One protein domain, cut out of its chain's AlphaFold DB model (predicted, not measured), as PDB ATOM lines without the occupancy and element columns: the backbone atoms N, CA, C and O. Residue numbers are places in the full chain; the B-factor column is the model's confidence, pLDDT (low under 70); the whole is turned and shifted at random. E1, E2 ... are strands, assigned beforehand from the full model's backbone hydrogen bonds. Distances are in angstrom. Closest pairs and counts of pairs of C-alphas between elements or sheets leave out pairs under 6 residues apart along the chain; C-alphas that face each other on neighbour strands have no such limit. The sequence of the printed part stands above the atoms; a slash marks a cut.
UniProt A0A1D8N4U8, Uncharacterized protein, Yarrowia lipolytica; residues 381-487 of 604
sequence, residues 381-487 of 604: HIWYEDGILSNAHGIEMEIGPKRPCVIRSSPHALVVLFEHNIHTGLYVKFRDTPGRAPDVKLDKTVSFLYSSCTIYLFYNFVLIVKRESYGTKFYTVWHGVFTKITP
ATOM      1  N   HIS A 381      99.078 135.455 148.883       65.31
ATOM      2  CA  HIS A 381      97.672 135.081 149.041       65.31
ATOM      3  C   HIS A 381      97.368 133.900 149.982       65.31
ATOM      4  O   HIS A 381      96.209 133.493 150.043       65.31
ATOM      5  N   ILE A 382      98.360 133.301 150.658       72.19
ATOM      6  CA  ILE A 382      98.178 132.079 151.459       72.19
ATOM      7  C   ILE A 382      99.019 132.124 152.739       72.19
ATOM      8  O   ILE A 382     100.248 132.175 152.678       72.19
ATOM      9  N   TRP A 383      98.360 132.000 153.889       81.44
ATOM     10  CA  TRP A 383      98.987 131.890 155.205       81.44
ATOM     11  C   TRP A 383      98.820 130.479 155.766       81.44
ATOM     12  O   TRP A 383      97.823 129.806 155.518       81.44
ATOM     13  N   TYR A 384      99.816 130.015 156.519       81.00
ATOM     14  CA  TYR A 384      99.763 128.737 157.225       81.00
ATOM     15  C   TYR A 384     100.228 128.935 158.667       81.00
ATOM     16  O   TYR A 384     101.404 129.226 158.899       81.00
ATOM     17  N   GLU A 385      99.323 128.737 159.619       81.50
ATOM     18  CA  GLU A 385      99.564 128.910 161.053       81.50
ATOM     19  C   GLU A 385      98.879 127.775 161.822       81.50
ATOM     20  O   GLU A 385      97.727 127.442 161.558       81.50
ATOM     21  N   ASP A 386      99.612 127.105 162.716       83.12
ATOM     22  CA  ASP A 386      99.090 126.046 163.598       83.12
ATOM     23  C   ASP A 386      98.275 124.922 162.921       83.12
ATOM     24  O   ASP A 386      97.369 124.332 163.505       83.12
ATOM     25  N   GLY A 387      98.614 124.566 161.677       82.25
ATOM     26  CA  GLY A 387      97.894 123.519 160.935       82.25
ATOM     27  C   GLY A 387      96.660 124.003 160.183       82.25
ATOM     28  O   GLY A 387      95.972 123.191 159.557       82.25
ATOM     29  N   ILE A 388      96.409 125.309 160.208       85.25
ATOM     30  CA  ILE A 388      95.348 125.989 159.480       85.25
ATOM     31  C   ILE A 388      95.978 126.710 158.294       85.25
ATOM     32  O   ILE A 388      96.947 127.451 158.432       85.25
ATOM     33  N   LEU A 389      95.422 126.463 157.116       86.25
ATOM     34  CA  LEU A 389      95.749 127.161 155.887       86.25
ATOM     35  C   LEU A 389      94.649 128.183 155.609       86.25
ATOM     36  O   LEU A 389      93.481 127.806 155.564       86.25
ATOM     37  N   SER A 390      95.004 129.444 155.404       86.06
ATOM     38  CA  SER A 390      94.060 130.507 155.069       86.06
ATOM     39  C   SER A 390      94.491 131.250 153.811       86.06
ATOM     40  O   SER A 390      95.673 131.262 153.468       86.06
ATOM     41  N   ASN A 391      93.539 131.841 153.093       83.69
ATOM     42  CA  ASN A 391      93.829 132.695 151.946       83.69
ATOM     43  C   ASN A 391      93.287 134.117 152.122       83.69
ATOM     44  O   ASN A 391      92.457 134.373 152.995       83.69
ATOM     45  N   ALA A 392      93.724 135.031 151.251       75.31
ATOM     46  CA  ALA A 392      93.337 136.449 151.274       75.31
ATOM     47  C   ALA A 392      91.824 136.708 151.164       75.31
ATOM     48  O   ALA A 392      91.350 137.793 151.485       75.31
ATOM     49  N   HIS A 393      91.048 135.705 150.757       77.25
ATOM     50  CA  HIS A 393      89.599 135.795 150.598       77.25
ATOM     51  C   HIS A 393      88.830 135.219 151.797       77.25
ATOM     52  O   HIS A 393      87.609 135.065 151.728       77.25
ATOM     53  N   GLY A 394      89.536 134.906 152.890       80.50
ATOM     54  CA  GLY A 394      88.959 134.399 154.134       80.50
ATOM     55  C   GLY A 394      88.596 132.914 154.099       80.50
ATOM     56  O   GLY A 394      87.846 132.456 154.959       80.50
ATOM     57  N   ILE A 395      89.090 132.151 153.117       85.69
ATOM     58  CA  ILE A 395      88.900 130.697 153.080       85.69
ATOM     59  C   ILE A 395      89.917 130.062 154.024       85.69
ATOM     60  O   ILE A 395      91.116 130.132 153.762       85.69
ATOM     61  N   GLU A 396      89.442 129.424 155.095       89.31
ATOM     62  CA  GLU A 396      90.269 128.688 156.057       89.31
ATOM     63  C   GLU A 396      90.045 127.177 155.946       89.31
ATOM     64  O   GLU A 396      88.913 126.701 155.837       89.31
ATOM     65  N   MET A 397      91.126 126.405 156.037       88.38
ATOM     66  CA  MET A 397      91.097 124.950 155.994       88.38
ATOM     67  C   MET A 397      92.097 124.341 156.977       88.38
ATOM     68  O   MET A 397      93.296 124.602 156.908       88.38
ATOM     69  N   GLU A 398      91.620 123.473 157.867       87.75
ATOM     70  CA  GLU A 398      92.487 122.699 158.754       87.75
ATOM     71  C   GLU A 398      93.111 121.525 157.984       87.75
ATOM     72  O   GLU A 398      92.427 120.581 157.578       87.75
ATOM     73  N   ILE A 399      94.426 121.584 157.771       80.12
ATOM     74  CA  ILE A 399      95.186 120.546 157.060       80.12
ATOM     75  C   ILE A 399      96.044 119.690 158.001       80.12
ATOM     76  O   ILE A 399      96.484 118.600 157.617       80.12
ATOM     77  N   GLY A 400      96.235 120.139 159.245       76.00
ATOM     78  CA  GLY A 400      97.143 119.523 160.211       76.00
ATOM     79  C   GLY A 400      98.601 119.935 159.967       76.00
ATOM     80  O   GLY A 400      98.840 120.908 159.261       76.00
ATOM     81  N   PRO A 401      99.598 119.233 160.539       69.88
ATOM     82  CA  PRO A 401     100.997 119.663 160.503       69.88
ATOM     83  C   PRO A 401     101.529 119.808 159.073       69.88
ATOM     84  O   PRO A 401     101.098 119.089 158.170       69.88
ATOM     85  N   LYS A 402     102.511 120.701 158.890       65.44
ATOM     86  CA  LYS A 402     103.032 121.107 157.580       65.44
ATOM     87  C   LYS A 402     103.572 119.882 156.843       65.44
ATOM     88  O   LYS A 402     104.527 119.249 157.288       65.44
ATOM     89  N   ARG A 403     102.937 119.538 155.724       66.75
ATOM     90  CA  ARG A 403     103.299 118.403 154.862       66.75
ATOM     91  C   ARG A 403     103.716 118.907 153.482       66.75
ATOM     92  O   ARG A 403     103.239 119.967 153.071       66.75
ATOM     93  N   PRO A 404     104.552 118.156 152.742       67.81
ATOM     94  CA  PRO A 404     104.745 118.399 151.319       67.81
ATOM     95  C   PRO A 404     103.387 118.338 150.613       67.81
ATOM     96  O   PRO A 404     102.699 117.316 150.654       67.81
ATOM     97  N   CYS A 405     102.970 119.456 150.029       73.75
ATOM     98  CA  CYS A 405     101.681 119.574 149.369       73.75
ATOM     99  C   CYS A 405     101.729 120.602 148.237       73.75
ATOM    100  O   CYS A 405     102.533 121.533 148.256       73.75
ATOM    101  N   VAL A 406     100.854 120.421 147.251       76.19
ATOM    102  CA  VAL A 406     100.528 121.425 146.239       76.19
ATOM    103  C   VAL A 406      99.337 122.162 146.774       76.19
ATOM    104  O   VAL A 406      98.304 121.563 147.074       76.19
ATOM    105  N   ILE A 407      99.501 123.470 146.861       78.19
ATOM    106  CA  ILE A 407      98.443 124.375 147.248       78.19
ATOM    107  C   ILE A 407      98.060 125.178 146.010       78.19
ATOM    108  O   ILE A 407      98.915 125.660 145.256       78.19
ATOM    109  N   ARG A 408      96.758 125.276 145.774       80.38
ATOM    110  CA  ARG A 408      96.153 126.173 144.794       80.38
ATOM    111  C   ARG A 408      95.048 126.943 145.497       80.38
ATOM    112  O   ARG A 408      94.270 126.353 146.236       80.38
ATOM    113  N   SER A 409      95.018 128.249 145.293       78.00
ATOM    114  CA  SER A 409      94.058 129.147 145.925       78.00
ATOM    115  C   SER A 409      93.456 130.043 144.858       78.00
ATOM    116  O   SER A 409      94.202 130.553 144.030       78.00
ATOM    117  N   SER A 410      92.147 130.246 144.944       77.44
ATOM    118  CA  SER A 410      91.374 131.236 144.202       77.44
ATOM    119  C   SER A 410      90.460 132.014 145.158       77.44
ATOM    120  O   SER A 410      90.299 131.618 146.321       77.44
ATOM    121  N   PRO A 411      89.780 133.071 144.681       77.06
ATOM    122  CA  PRO A 411      88.722 133.740 145.438       77.06
ATOM    123  C   PRO A 411      87.542 132.843 145.826       77.06
ATOM    124  O   PRO A 411      86.747 133.223 146.685       77.06
ATOM    125  N   HIS A 412      87.414 131.664 145.212       80.06
ATOM    126  CA  HIS A 412      86.272 130.766 145.387       80.06
ATOM    127  C   HIS A 412      86.637 129.434 146.034       80.06
ATOM    128  O   HIS A 412      85.762 128.800 146.621       80.06
ATOM    129  N   ALA A 413      87.896 129.002 145.949       85.50
ATOM    130  CA  ALA A 413      88.316 127.712 146.467       85.50
ATOM    131  C   ALA A 413      89.770 127.696 146.949       85.50
ATOM    132  O   ALA A 413      90.660 128.308 146.364       85.50
ATOM    133  N   LEU A 414      90.022 126.895 147.979       87.31
ATOM    134  CA  LEU A 414      91.345 126.512 148.449       87.31
ATOM    135  C   LEU A 414      91.507 125.002 148.265       87.31
ATOM    136  O   LEU A 414      90.708 124.209 148.766       87.31
ATOM    137  N   VAL A 415      92.533 124.599 147.519       87.31
ATOM    138  CA  VAL A 415      92.801 123.206 147.154       87.31
ATOM    139  C   VAL A 415      94.180 122.806 147.642       87.31
ATOM    140  O   VAL A 415      95.178 123.447 147.318       87.31
ATOM    141  N   VAL A 416      94.238 121.706 148.386       86.31
ATOM    142  CA  VAL A 416      95.482 121.115 148.874       86.31
ATOM    143  C   VAL A 416      95.561 119.668 148.412       86.31
ATOM    144  O   VAL A 416      94.745 118.828 148.790       86.31
ATOM    145  N   LEU A 417      96.569 119.377 147.597       82.19
ATOM    146  CA  LEU A 417      96.946 118.031 147.191       82.19
ATOM    147  C   LEU A 417      98.182 117.621 147.988       82.19
ATOM    148  O   LEU A 417      99.209 118.286 147.907       82.19
ATOM    149  N   PHE A 418      98.111 116.539 148.752       76.81
ATOM    150  CA  PHE A 418      99.223 116.099 149.595       76.81
ATOM    151  C   PHE A 418      99.441 114.597 149.478       76.81
ATOM    152  O   PHE A 418      98.498 113.828 149.295       76.81
ATOM    153  N   GLU A 419     100.688 114.169 149.628       70.50
ATOM    154  CA  GLU A 419     101.018 112.750 149.724       70.50
ATOM    155  C   GLU A 419     101.067 112.317 151.190       70.50
ATOM    156  O   GLU A 419     101.583 113.009 152.072       70.50
ATOM    157  N   HIS A 420     100.491 111.152 151.465       63.38
ATOM    158  CA  HIS A 420     100.558 110.501 152.758       63.38
ATOM    159  C   HIS A 420     100.804 109.002 152.564       63.38
ATOM    160  O   HIS A 420      99.901 108.234 152.223       63.38
ATOM    161  N   ASN A 421     102.044 108.576 152.817       64.75
ATOM    162  CA  ASN A 421     102.525 107.216 152.564       64.75
ATOM    163  C   ASN A 421     102.382 106.836 151.072       64.75
ATOM    164  O   ASN A 421     102.922 107.523 150.217       64.75
ATOM    165  N   ILE A 422     101.657 105.754 150.757       58.75
ATOM    166  CA  ILE A 422     101.352 105.294 149.384       58.75
ATOM    167  C   ILE A 422     100.084 105.935 148.791       58.75
ATOM    168  O   ILE A 422      99.640 105.554 147.705       58.75
ATOM    169  N   HIS A 423      99.448 106.848 149.523       61.66
ATOM    170  CA  HIS A 423      98.172 107.445 149.154       61.66
ATOM    171  C   HIS A 423      98.301 108.948 148.977       61.66
ATOM    172  O   HIS A 423      99.159 109.599 149.568       61.66
ATOM    173  N   THR A 424      97.384 109.500 148.201       69.38
ATOM    174  CA  THR A 424      97.333 110.930 147.933       69.38
ATOM    175  C   THR A 424      95.991 111.439 148.382       69.38
ATOM    176  O   THR A 424      94.957 110.883 148.007       69.38
ATOM    177  N   GLY A 425      96.027 112.470 149.213       76.56
ATOM    178  CA  GLY A 425      94.851 113.162 149.690       76.56
ATOM    179  C   GLY A 425      94.593 114.412 148.868       76.56
ATOM    180  O   GLY A 425      95.518 115.116 148.460       76.56
ATOM    181  N   LEU A 426      93.313 114.683 148.650       83.00
ATOM    182  CA  LEU A 426      92.822 115.937 148.103       83.00
ATOM    183  C   LEU A 426      91.893 116.559 149.137       83.00
ATOM    184  O   LEU A 426      90.898 115.931 149.514       83.00
ATOM    185  N   TYR A 427      92.212 117.783 149.542       88.31
ATOM    186  CA  TYR A 427      91.314 118.659 150.275       88.31
ATOM    187  C   TYR A 427      90.871 119.806 149.375       88.31
ATOM    188  O   TYR A 427      91.701 120.447 148.732       88.31
ATOM    189  N   VAL A 428      89.563 120.045 149.327       88.75
ATOM    190  CA  VAL A 428      88.967 121.196 148.638       88.75
ATOM    191  C   VAL A 428      88.049 121.906 149.610       88.75
ATOM    192  O   VAL A 428      87.200 121.261 150.227       88.75
ATOM    193  N   LYS A 429      88.207 123.222 149.724       90.06
ATOM    194  CA  LYS A 429      87.336 124.101 150.494       90.06
ATOM    195  C   LYS A 429      86.815 125.213 149.597       90.06
ATOM    196  O   LYS A 429      87.623 125.969 149.070       90.06
ATOM    197  N   PHE A 430      85.503 125.314 149.427       88.25
ATOM    198  CA  PHE A 430      84.867 126.425 148.725       88.25
ATOM    199  C   PHE A 430      84.529 127.559 149.695       88.25
ATOM    200  O   PHE A 430      84.262 127.328 150.877       88.25
ATOM    201  N   ARG A 431      84.547 128.796 149.192       86.06
ATOM    202  CA  ARG A 431      84.293 130.016 149.973       86.06
ATOM    203  C   ARG A 431      82.898 130.054 150.593       86.06
ATOM    204  O   ARG A 431      82.723 130.622 151.666       86.06
ATOM    205  N   ASP A 432      81.913 129.486 149.915       82.88
ATOM    206  CA  ASP A 432      80.515 129.483 150.339       82.88
ATOM    207  C   ASP A 432      80.178 128.356 151.327       82.88
ATOM    208  O   ASP A 432      79.079 128.347 151.888       82.88
ATOM    209  N   THR A 433      81.115 127.444 151.609       79.75
ATOM    210  CA  THR A 433      80.905 126.386 152.598       79.75
ATOM    211  C   THR A 433      81.443 126.804 153.974       79.75
ATOM    212  O   THR A 433      82.659 126.890 154.161       79.75
ATOM    213  N   PRO A 434      80.589 127.017 154.992       72.00
ATOM    214  CA  PRO A 434      81.031 127.513 156.295       72.00
ATOM    215  C   PRO A 434      81.943 126.518 157.043       72.00
ATOM    216  O   PRO A 434      81.820 125.301 156.900       72.00
ATOM    217  N   GLY A 435      82.841 127.040 157.889       80.50
ATOM    218  CA  GLY A 435      83.691 126.260 158.807       80.50
ATOM    219  C   GLY A 435      85.069 125.856 158.256       80.50
ATOM    220  O   GLY A 435      85.361 126.055 157.087       80.50
ATOM    221  N   ARG A 436      85.920 125.271 159.115       82.69
ATOM    222  CA  ARG A 436      87.341 124.958 158.816       82.69
ATOM    223  C   ARG A 436      87.595 123.586 158.185       82.69
ATOM    224  O   ARG A 436      88.696 123.318 157.711       82.69
ATOM    225  N   ALA A 437      86.610 122.692 158.204       85.06
ATOM    226  CA  ALA A 437      86.750 121.372 157.595       85.06
ATOM    227  C   ALA A 437      86.624 121.471 156.063       85.06
ATOM    228  O   ALA A 437      85.785 122.246 155.590       85.06
ATOM    229  N   PRO A 438      87.409 120.696 155.289       83.12
ATOM    230  CA  PRO A 438      87.288 120.665 153.836       83.12
ATOM    231  C   PRO A 438      85.958 120.044 153.400       83.12
ATOM    232  O   PRO A 438      85.454 119.116 154.033       83.12
ATOM    233  N   ASP A 439      85.436 120.513 152.271       82.62
ATOM    234  CA  ASP A 439      84.165 120.059 151.696       82.62
ATOM    235  C   ASP A 439      84.325 118.699 151.016       82.62
ATOM    236  O   ASP A 439      83.421 117.866 151.024       82.62
ATOM    237  N   VAL A 440      85.510 118.451 150.453       80.81
ATOM    238  CA  VAL A 440      85.917 117.137 149.960       80.81
ATOM    239  C   VAL A 440      87.200 116.717 150.645       80.81
ATOM    240  O   VAL A 440      88.203 117.426 150.598       80.81
ATOM    241  N   LYS A 441      87.171 115.512 151.211       79.06
ATOM    242  CA  LYS A 441      88.335 114.785 151.707       79.06
ATOM    243  C   LYS A 441      88.407 113.439 151.001       79.06
ATOM    244  O   LYS A 441      87.670 112.516 151.340       79.06
ATOM    245  N   LEU A 442      89.289 113.323 150.010       69.25
ATOM    246  CA  LEU A 442      89.564 112.026 149.392       69.25
ATOM    247  C   LEU A 442      90.595 111.284 150.230       69.25
ATOM    248  O   LEU A 442      91.766 111.650 150.257       69.25
ATOM    249  N   ASP A 443      90.143 110.235 150.907       59.47
ATOM    250  CA  ASP A 443      90.992 109.323 151.660       59.47
ATOM    251  C   ASP A 443      90.752 107.906 151.096       59.47
ATOM    252  O   ASP A 443      89.699 107.311 151.310       59.47
ATOM    253  N   LYS A 444      91.742 107.387 150.346       51.25
ATOM    254  CA  LYS A 444      92.037 105.952 150.076       51.25
ATOM    255  C   LYS A 444      91.644 105.273 148.753       51.25
ATOM    256  O   LYS A 444      92.286 104.273 148.443       51.25
ATOM    257  N   THR A 445      90.703 105.741 147.931       51.25
ATOM    258  CA  THR A 445      90.261 104.948 146.745       51.25
ATOM    259  C   THR A 445      90.768 105.425 145.384       51.25
ATOM    260  O   THR A 445      90.707 104.669 144.414       51.25
ATOM    261  N   VAL A 446      91.326 106.633 145.291       55.25
ATOM    262  CA  VAL A 446      91.894 107.176 144.048       55.25
ATOM    263  C   VAL A 446      93.335 107.587 144.319       55.25
ATOM    264  O   VAL A 446      93.585 108.561 145.020       55.25
ATOM    265  N   SER A 447      94.303 106.827 143.803       58.19
ATOM    266  CA  SER A 447      95.711 107.227 143.878       58.19
ATOM    267  C   SER A 447      95.939 108.420 142.951       58.19
ATOM    268  O   SER A 447      95.546 108.374 141.787       58.19
ATOM    269  N   PHE A 448      96.576 109.485 143.427       60.75
ATOM    270  CA  PHE A 448      96.978 110.625 142.600       60.75
ATOM    271  C   PHE A 448      98.486 110.795 142.729       60.75
ATOM    272  O   PHE A 448      98.953 111.283 143.739       60.75
ATOM    273  N   LEU A 449      99.294 110.414 141.749       60.00
ATOM    274  CA  LEU A 449     100.708 110.787 141.857       60.00
ATOM    275  C   LEU A 449     100.785 112.312 141.752       60.00
ATOM    276  O   LEU A 449     100.295 112.877 140.772       60.00
ATOM    277  N   TYR A 450     101.338 112.971 142.773       58.47
ATOM    278  CA  TYR A 450     101.396 114.433 142.853       58.47
ATOM    279  C   TYR A 450     102.026 115.038 141.590       58.47
ATOM    280  O   TYR A 450     101.518 116.005 141.029       58.47
ATOM    281  N   SER A 451     103.069 114.386 141.072       59.91
ATOM    282  CA  SER A 451     103.792 114.782 139.860       59.91
ATOM    283  C   SER A 451     102.997 114.638 138.557       59.91
ATOM    284  O   SER A 451     103.440 115.130 137.521       59.91
ATOM    285  N   SER A 452     101.841 113.965 138.567       66.75
ATOM    286  CA  SER A 452     101.055 113.682 137.361       66.75
ATOM    287  C   SER A 452      99.696 114.387 137.315       66.75
ATOM    288  O   SER A 452      98.902 114.125 136.404       66.75
ATOM    289  N   CYS A 453      99.429 115.282 138.271       71.50
ATOM    290  CA  CYS A 453      98.159 115.988 138.400       71.50
ATOM    291  C   CYS A 453      98.294 117.475 138.061       71.50
ATOM    292  O   CYS A 453      99.188 118.159 138.547       71.50
ATOM    293  N   THR A 454      97.355 117.989 137.273       76.12
ATOM    294  CA  THR A 454      97.179 119.424 137.031       76.12
ATOM    295  C   THR A 454      95.831 119.849 137.600       76.12
ATOM    296  O   THR A 454      94.819 119.202 137.330       76.12
ATOM    297  N   ILE A 455      95.825 120.913 138.404       78.62
ATOM    298  CA  ILE A 455      94.626 121.457 139.049       78.62
ATOM    299  C   ILE A 455      94.268 122.763 138.348       78.62
ATOM    300  O   ILE A 455      95.102 123.664 138.281       78.62
ATOM    301  N   TYR A 456      93.037 122.847 137.858       79.50
ATOM    302  CA  TYR A 456      92.434 124.059 137.319       79.50
ATOM    303  C   TYR A 456      91.329 124.505 138.274       79.50
ATOM    304  O   TYR A 456      90.459 123.706 138.641       79.50
ATOM    305  N   LEU A 457      91.387 125.764 138.697       79.69
ATOM    306  CA  LEU A 457      90.345 126.396 139.494       79.69
ATOM    307  C   LEU A 457      89.433 127.160 138.534       79.69
ATOM    308  O   LEU A 457      89.898 128.018 137.794       79.69
ATOM    309  N   PHE A 458      88.147 126.820 138.522       77.94
ATOM    310  CA  PHE A 458      87.126 127.584 137.813       77.94
ATOM    311  C   PHE A 458      86.167 128.198 138.831       77.94
ATOM    312  O   PHE A 458      86.026 127.676 139.937       77.94
ATOM    313  N   TYR A 459      85.461 129.255 138.421       73.62
ATOM    314  CA  TYR A 459      84.518 130.009 139.256       73.62
ATOM    315  C   TYR A 459      83.623 129.124 140.146       73.62
ATOM    316  O   TYR A 459      83.521 129.351 141.347       73.62
ATOM    317  N   ASN A 460      83.037 128.065 139.573       76.56
ATOM    318  CA  ASN A 460      82.093 127.198 140.285       76.56
ATOM    319  C   ASN A 460      82.650 125.833 140.701       76.56
ATOM    320  O   ASN A 460      81.984 125.135 141.451       76.56
ATOM    321  N   PHE A 461      83.798 125.376 140.200       81.69
ATOM    322  CA  PHE A 461      84.259 124.011 140.475       81.69
ATOM    323  C   PHE A 461      85.763 123.853 140.259       81.69
ATOM    324  O   PHE A 461      86.409 124.638 139.569       81.69
ATOM    325  N   VAL A 462      86.324 122.785 140.819       85.19
ATOM    326  CA  VAL A 462      87.736 122.431 140.645       85.19
ATOM    327  C   VAL A 462      87.840 121.281 139.652       85.19
ATOM    328  O   VAL A 462      87.194 120.246 139.834       85.19
ATOM    329  N   LEU A 463      88.669 121.432 138.620       82.50
ATOM    330  CA  LEU A 463      88.989 120.365 137.673       82.50
ATOM    331  C   LEU A 463      90.387 119.821 137.950       82.50
ATOM    332  O   LEU A 463      91.376 120.550 137.984       82.50
ATOM    333  N   ILE A 464      90.472 118.507 138.088       81.62
ATOM    334  CA  ILE A 464      91.709 117.779 138.325       81.62
ATOM    335  C   ILE A 464      91.955 116.879 137.127       81.62
ATOM    336  O   ILE A 464      91.183 115.964 136.829       81.62
ATOM    337  N   VAL A 465      93.065 117.134 136.449       79.56
ATOM    338  CA  VAL A 465      93.517 116.361 135.299       79.56
ATOM    339  C   VAL A 465      94.657 115.471 135.754       79.56
ATOM    340  O   VAL A 465      95.739 115.954 136.079       79.56
ATOM    341  N   LYS A 466      94.423 114.160 135.772       78.44
ATOM    342  CA  LYS A 466      95.435 113.164 136.116       78.44
ATOM    343  C   LYS A 466      95.946 112.496 134.848       78.44
ATOM    344  O   LYS A 466      95.193 111.811 134.153       78.44
ATOM    345  N   ARG A 467      97.240 112.644 134.577       74.38
ATOM    346  CA  ARG A 467      97.931 111.930 133.499       74.38
ATOM    347  C   ARG A 467      98.355 110.549 134.000       74.38
ATOM    348  O   ARG A 467      99.019 110.436 135.031       74.38
ATOM    349  N   GLU A 468      97.957 109.503 133.284       72.00
ATOM    350  CA  GLU A 468      98.363 108.115 133.524       72.00
ATOM    351  C   GLU A 468      98.995 107.522 132.254       72.00
ATOM    352  O   GLU A 468      98.828 108.043 131.152       72.00
ATOM    353  N   SER A 469      99.711 106.405 132.393       68.31
ATOM    354  CA  SER A 469     100.366 105.707 131.275       68.31
ATOM    355  C   SER A 469      99.396 105.239 130.183       68.31
ATOM    356  O   SER A 469      99.784 105.157 129.023       68.31
ATOM    357  N   TYR A 470      98.139 104.955 130.539       66.69
ATOM    358  CA  TYR A 470      97.103 104.450 129.627       66.69
ATOM    359  C   TYR A 470      96.070 105.511 129.215       66.69
ATOM    360  O   TYR A 470      95.064 105.175 128.595       66.69
ATOM    361  N   GLY A 471      96.285 106.781 129.573       70.81
ATOM    362  CA  GLY A 471      95.393 107.877 129.201       70.81
ATOM    363  C   GLY A 471      95.261 108.957 130.270       70.81
ATOM    364  O   GLY A 471      95.824 108.874 131.360       70.81
ATOM    365  N   THR A 472      94.483 109.984 129.950       74.62
ATOM    366  CA  THR A 472      94.207 111.105 130.853       74.62
ATOM    367  C   THR A 472      92.840 110.919 131.496       74.62
ATOM    368  O   THR A 472      91.853 110.666 130.807       74.62
ATOM    369  N   LYS A 473      92.771 111.048 132.822       77.50
ATOM    370  CA  LYS A 473      91.519 111.014 133.583       77.50
ATOM    371  C   LYS A 473      91.187 112.405 134.098       77.50
ATOM    372  O   LYS A 473      92.065 113.124 134.570       77.50
ATOM    373  N   PHE A 474      89.907 112.738 134.041       80.75
ATOM    374  CA  PHE A 474      89.381 114.033 134.436       80.75
ATOM    375  C   PHE A 474      88.456 113.833 135.632       80.75
ATOM    376  O   PHE A 474      87.586 112.957 135.624       80.75
ATOM    377  N   TYR A 475      88.660 114.633 136.665       83.00
ATOM    378  CA  TYR A 475      87.841 114.623 137.864       83.00
ATOM    379  C   TYR A 475      87.387 116.037 138.169       83.00
ATOM    380  O   TYR A 475      88.167 116.974 138.058       83.00
ATOM    381  N   THR A 476      86.136 116.183 138.568       85.44
ATOM    382  CA  THR A 476      85.564 117.459 138.989       85.44
ATOM    383  C   THR A 476      85.196 117.379 140.458       85.44
ATOM    384  O   THR A 476      84.770 116.327 140.940       85.44
ATOM    385  N   VAL A 477      85.389 118.483 141.168       86.62
ATOM    386  CA  VAL A 477      84.889 118.685 142.524       86.62
ATOM    387  C   VAL A 477      83.965 119.886 142.505       86.62
ATOM    388  O   VAL A 477      84.396 120.973 142.127       86.62
ATOM    389  N   TRP A 478      82.726 119.693 142.945       85.31
ATOM    390  CA  TRP A 478      81.744 120.761 143.110       85.31
ATOM    391  C   TRP A 478      80.936 120.520 144.387       85.31
ATOM    392  O   TRP A 478      80.333 119.458 144.518       85.31
ATOM    393  N   HIS A 479      80.991 121.453 145.349       76.50
ATOM    394  CA  HIS A 479      80.310 121.392 146.658       76.50
ATOM    395  C   HIS A 479      80.247 119.987 147.289       76.50
ATOM    396  O   HIS A 479      79.176 119.413 147.483       76.50
ATOM    397  N   GLY A 480      81.402 119.383 147.579       75.56
ATOM    398  CA  GLY A 480      81.451 118.063 148.225       75.56
ATOM    399  C   GLY A 480      81.295 116.865 147.277       75.56
ATOM    400  O   GLY A 480      81.601 115.732 147.655       75.56
ATOM    401  N   VAL A 481      80.872 117.083 146.029       82.19
ATOM    402  CA  VAL A 481      80.682 116.018 145.040       82.19
ATOM    403  C   VAL A 481      81.945 115.858 144.201       82.19
ATOM    404  O   VAL A 481      82.281 116.710 143.381       82.19
ATOM    405  N   PHE A 482      82.638 114.735 144.389       84.44
ATOM    406  CA  PHE A 482      83.768 114.330 143.557       84.44
ATOM    407  C   PHE A 482      83.301 113.379 142.454       84.44
ATOM    408  O   PHE A 482      82.896 112.248 142.727       84.44
ATOM    409  N   THR A 483      83.388 113.822 141.201       83.12
ATOM    410  CA  THR A 483      82.895 113.066 140.044       83.12
ATOM    411  C   THR A 483      84.004 112.847 139.030       83.12
ATOM    412  O   THR A 483      84.629 113.795 138.552       83.12
ATOM    413  N   LYS A 484      84.226 111.588 138.641       83.00
ATOM    414  CA  LYS A 484      85.025 111.270 137.454       83.00
ATOM    415  C   LYS A 484      84.196 111.594 136.215       83.00
ATOM    416  O   LYS A 484      83.117 111.032 136.045       83.00
ATOM    417  N   ILE A 485      84.721 112.443 135.342       76.44
ATOM    418  CA  ILE A 485      84.071 112.790 134.080       76.44
ATOM    419  C   ILE A 485      84.828 112.163 132.910       76.44
ATOM    420  O   ILE A 485      86.056 112.042 132.921       76.44
ATOM    421  N   THR A 486      84.080 111.754 131.894       68.94
ATOM    422  CA  THR A 486      84.636 111.448 130.576       68.94
ATOM    423  C   THR A 486      84.466 112.714 129.747       68.94
ATOM    424  O   THR A 486      83.332 113.183 129.632       68.94
ATOM    425  N   PRO A 487      85.544 113.324 129.229       62.19
ATOM    426  CA  PRO A 487      85.408 114.535 128.439       62.19
ATOM    427  C   PRO A 487      84.543 114.244 127.201       62.19
ATOM    428  O   PRO A 487      84.637 113.152 126.639       62.19
TER     429      PRO A 487
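What this domain is: This is residues 381 to 487 of the 604 residues of an uncharacterized protein of Yarrowia lipolytica (UniProt A0A1D8N4U8). Three small antiparallel sheets are stacked face to face like three slabs: E1 to E3 on one outside, E4 to E7 in the middle, and E8 to E11 on the other outside, with strands crossed from sheet to sheet. The chain builds one sheet after another, passing to the next at the links E3 to E4 and E7 to E8. The printed part has 107 residues with no named helix and eleven named strands, E1 to E11 in order, and its class is all strand. The sheet orders are E1 E2 E3, E4 E5 E6 E7 and E8 E9 E10 E11. The whole is compact, with a radius of gyration of the C-alphas of 13.2 A and spans of 39 by 30 by 21 A.

Where its parts are: E1, residues 382 to 385, begins with C-alpha 382 at (98.178, 132.079, 151.459). E2 holds residues 388 to 391 and E3 residues 396 to 398. E4 holds residues 405 to 409, 12.7 A long. E5, residues 413 to 420, is 22.0 A long, and E6, residues 423 to 430, is 23.2 A long. E7 holds residues 440 to 442. E8, residues 453 to 458, is 16.0 A long, E9, residues 461 to 468, 22.4 A, and E10, residues 471 to 478, 23.4 A. E11, residues 481 to 485, ends with C-alpha 485 at (84.071, 112.790, 134.080).

How they stand to each other: Each sheet is a meander, each strand the antiparallel neighbour of the one before. In the first, N 383 and O 390 of E1 and E2 are 2.8 A apart, within hydrogen-bond range, as are N 389 and O 397 of E2 and E3, 2.8 A. This sheet and E4 E5 E6 E7 are face to face, their strands at 44 degrees; the closest C-alphas of E3 and E6, Met 397 and Lys 429, are 6.7 A apart. In the second, N 406 and O 417 of E4 and E5 are 2.8 A apart, N 414 and O 429 of E5 and E6 2.8 A, and N 442 and O 426 of E6 and E7 3.1 A. The second and third sheets are face to face, their strands at 36 degrees; the closest C-alphas of E7 and E11, Val 440 and Val 481, are 7.3 A apart. In the third, only just strongly twisted with C-alphas up to 4.2 A off its best plane, N 456 and O 463 of E8 and E9 are 2.8 A apart, N 464 and O 475 of E9 and E10 2.8 A, and N 476 and O 483 of E10 and E11 2.8 A. E1 and E11 are apart.

The domain as a whole: The two C-alphas farthest apart, those of Asp 386 and Tyr 470, are 40.3 A apart. The printed part has no cut, and no link is long. The mean pLDDT of the printed part is 76.6, and residues under 70 include 401 to 404, 420 to 424 and 442 to 452.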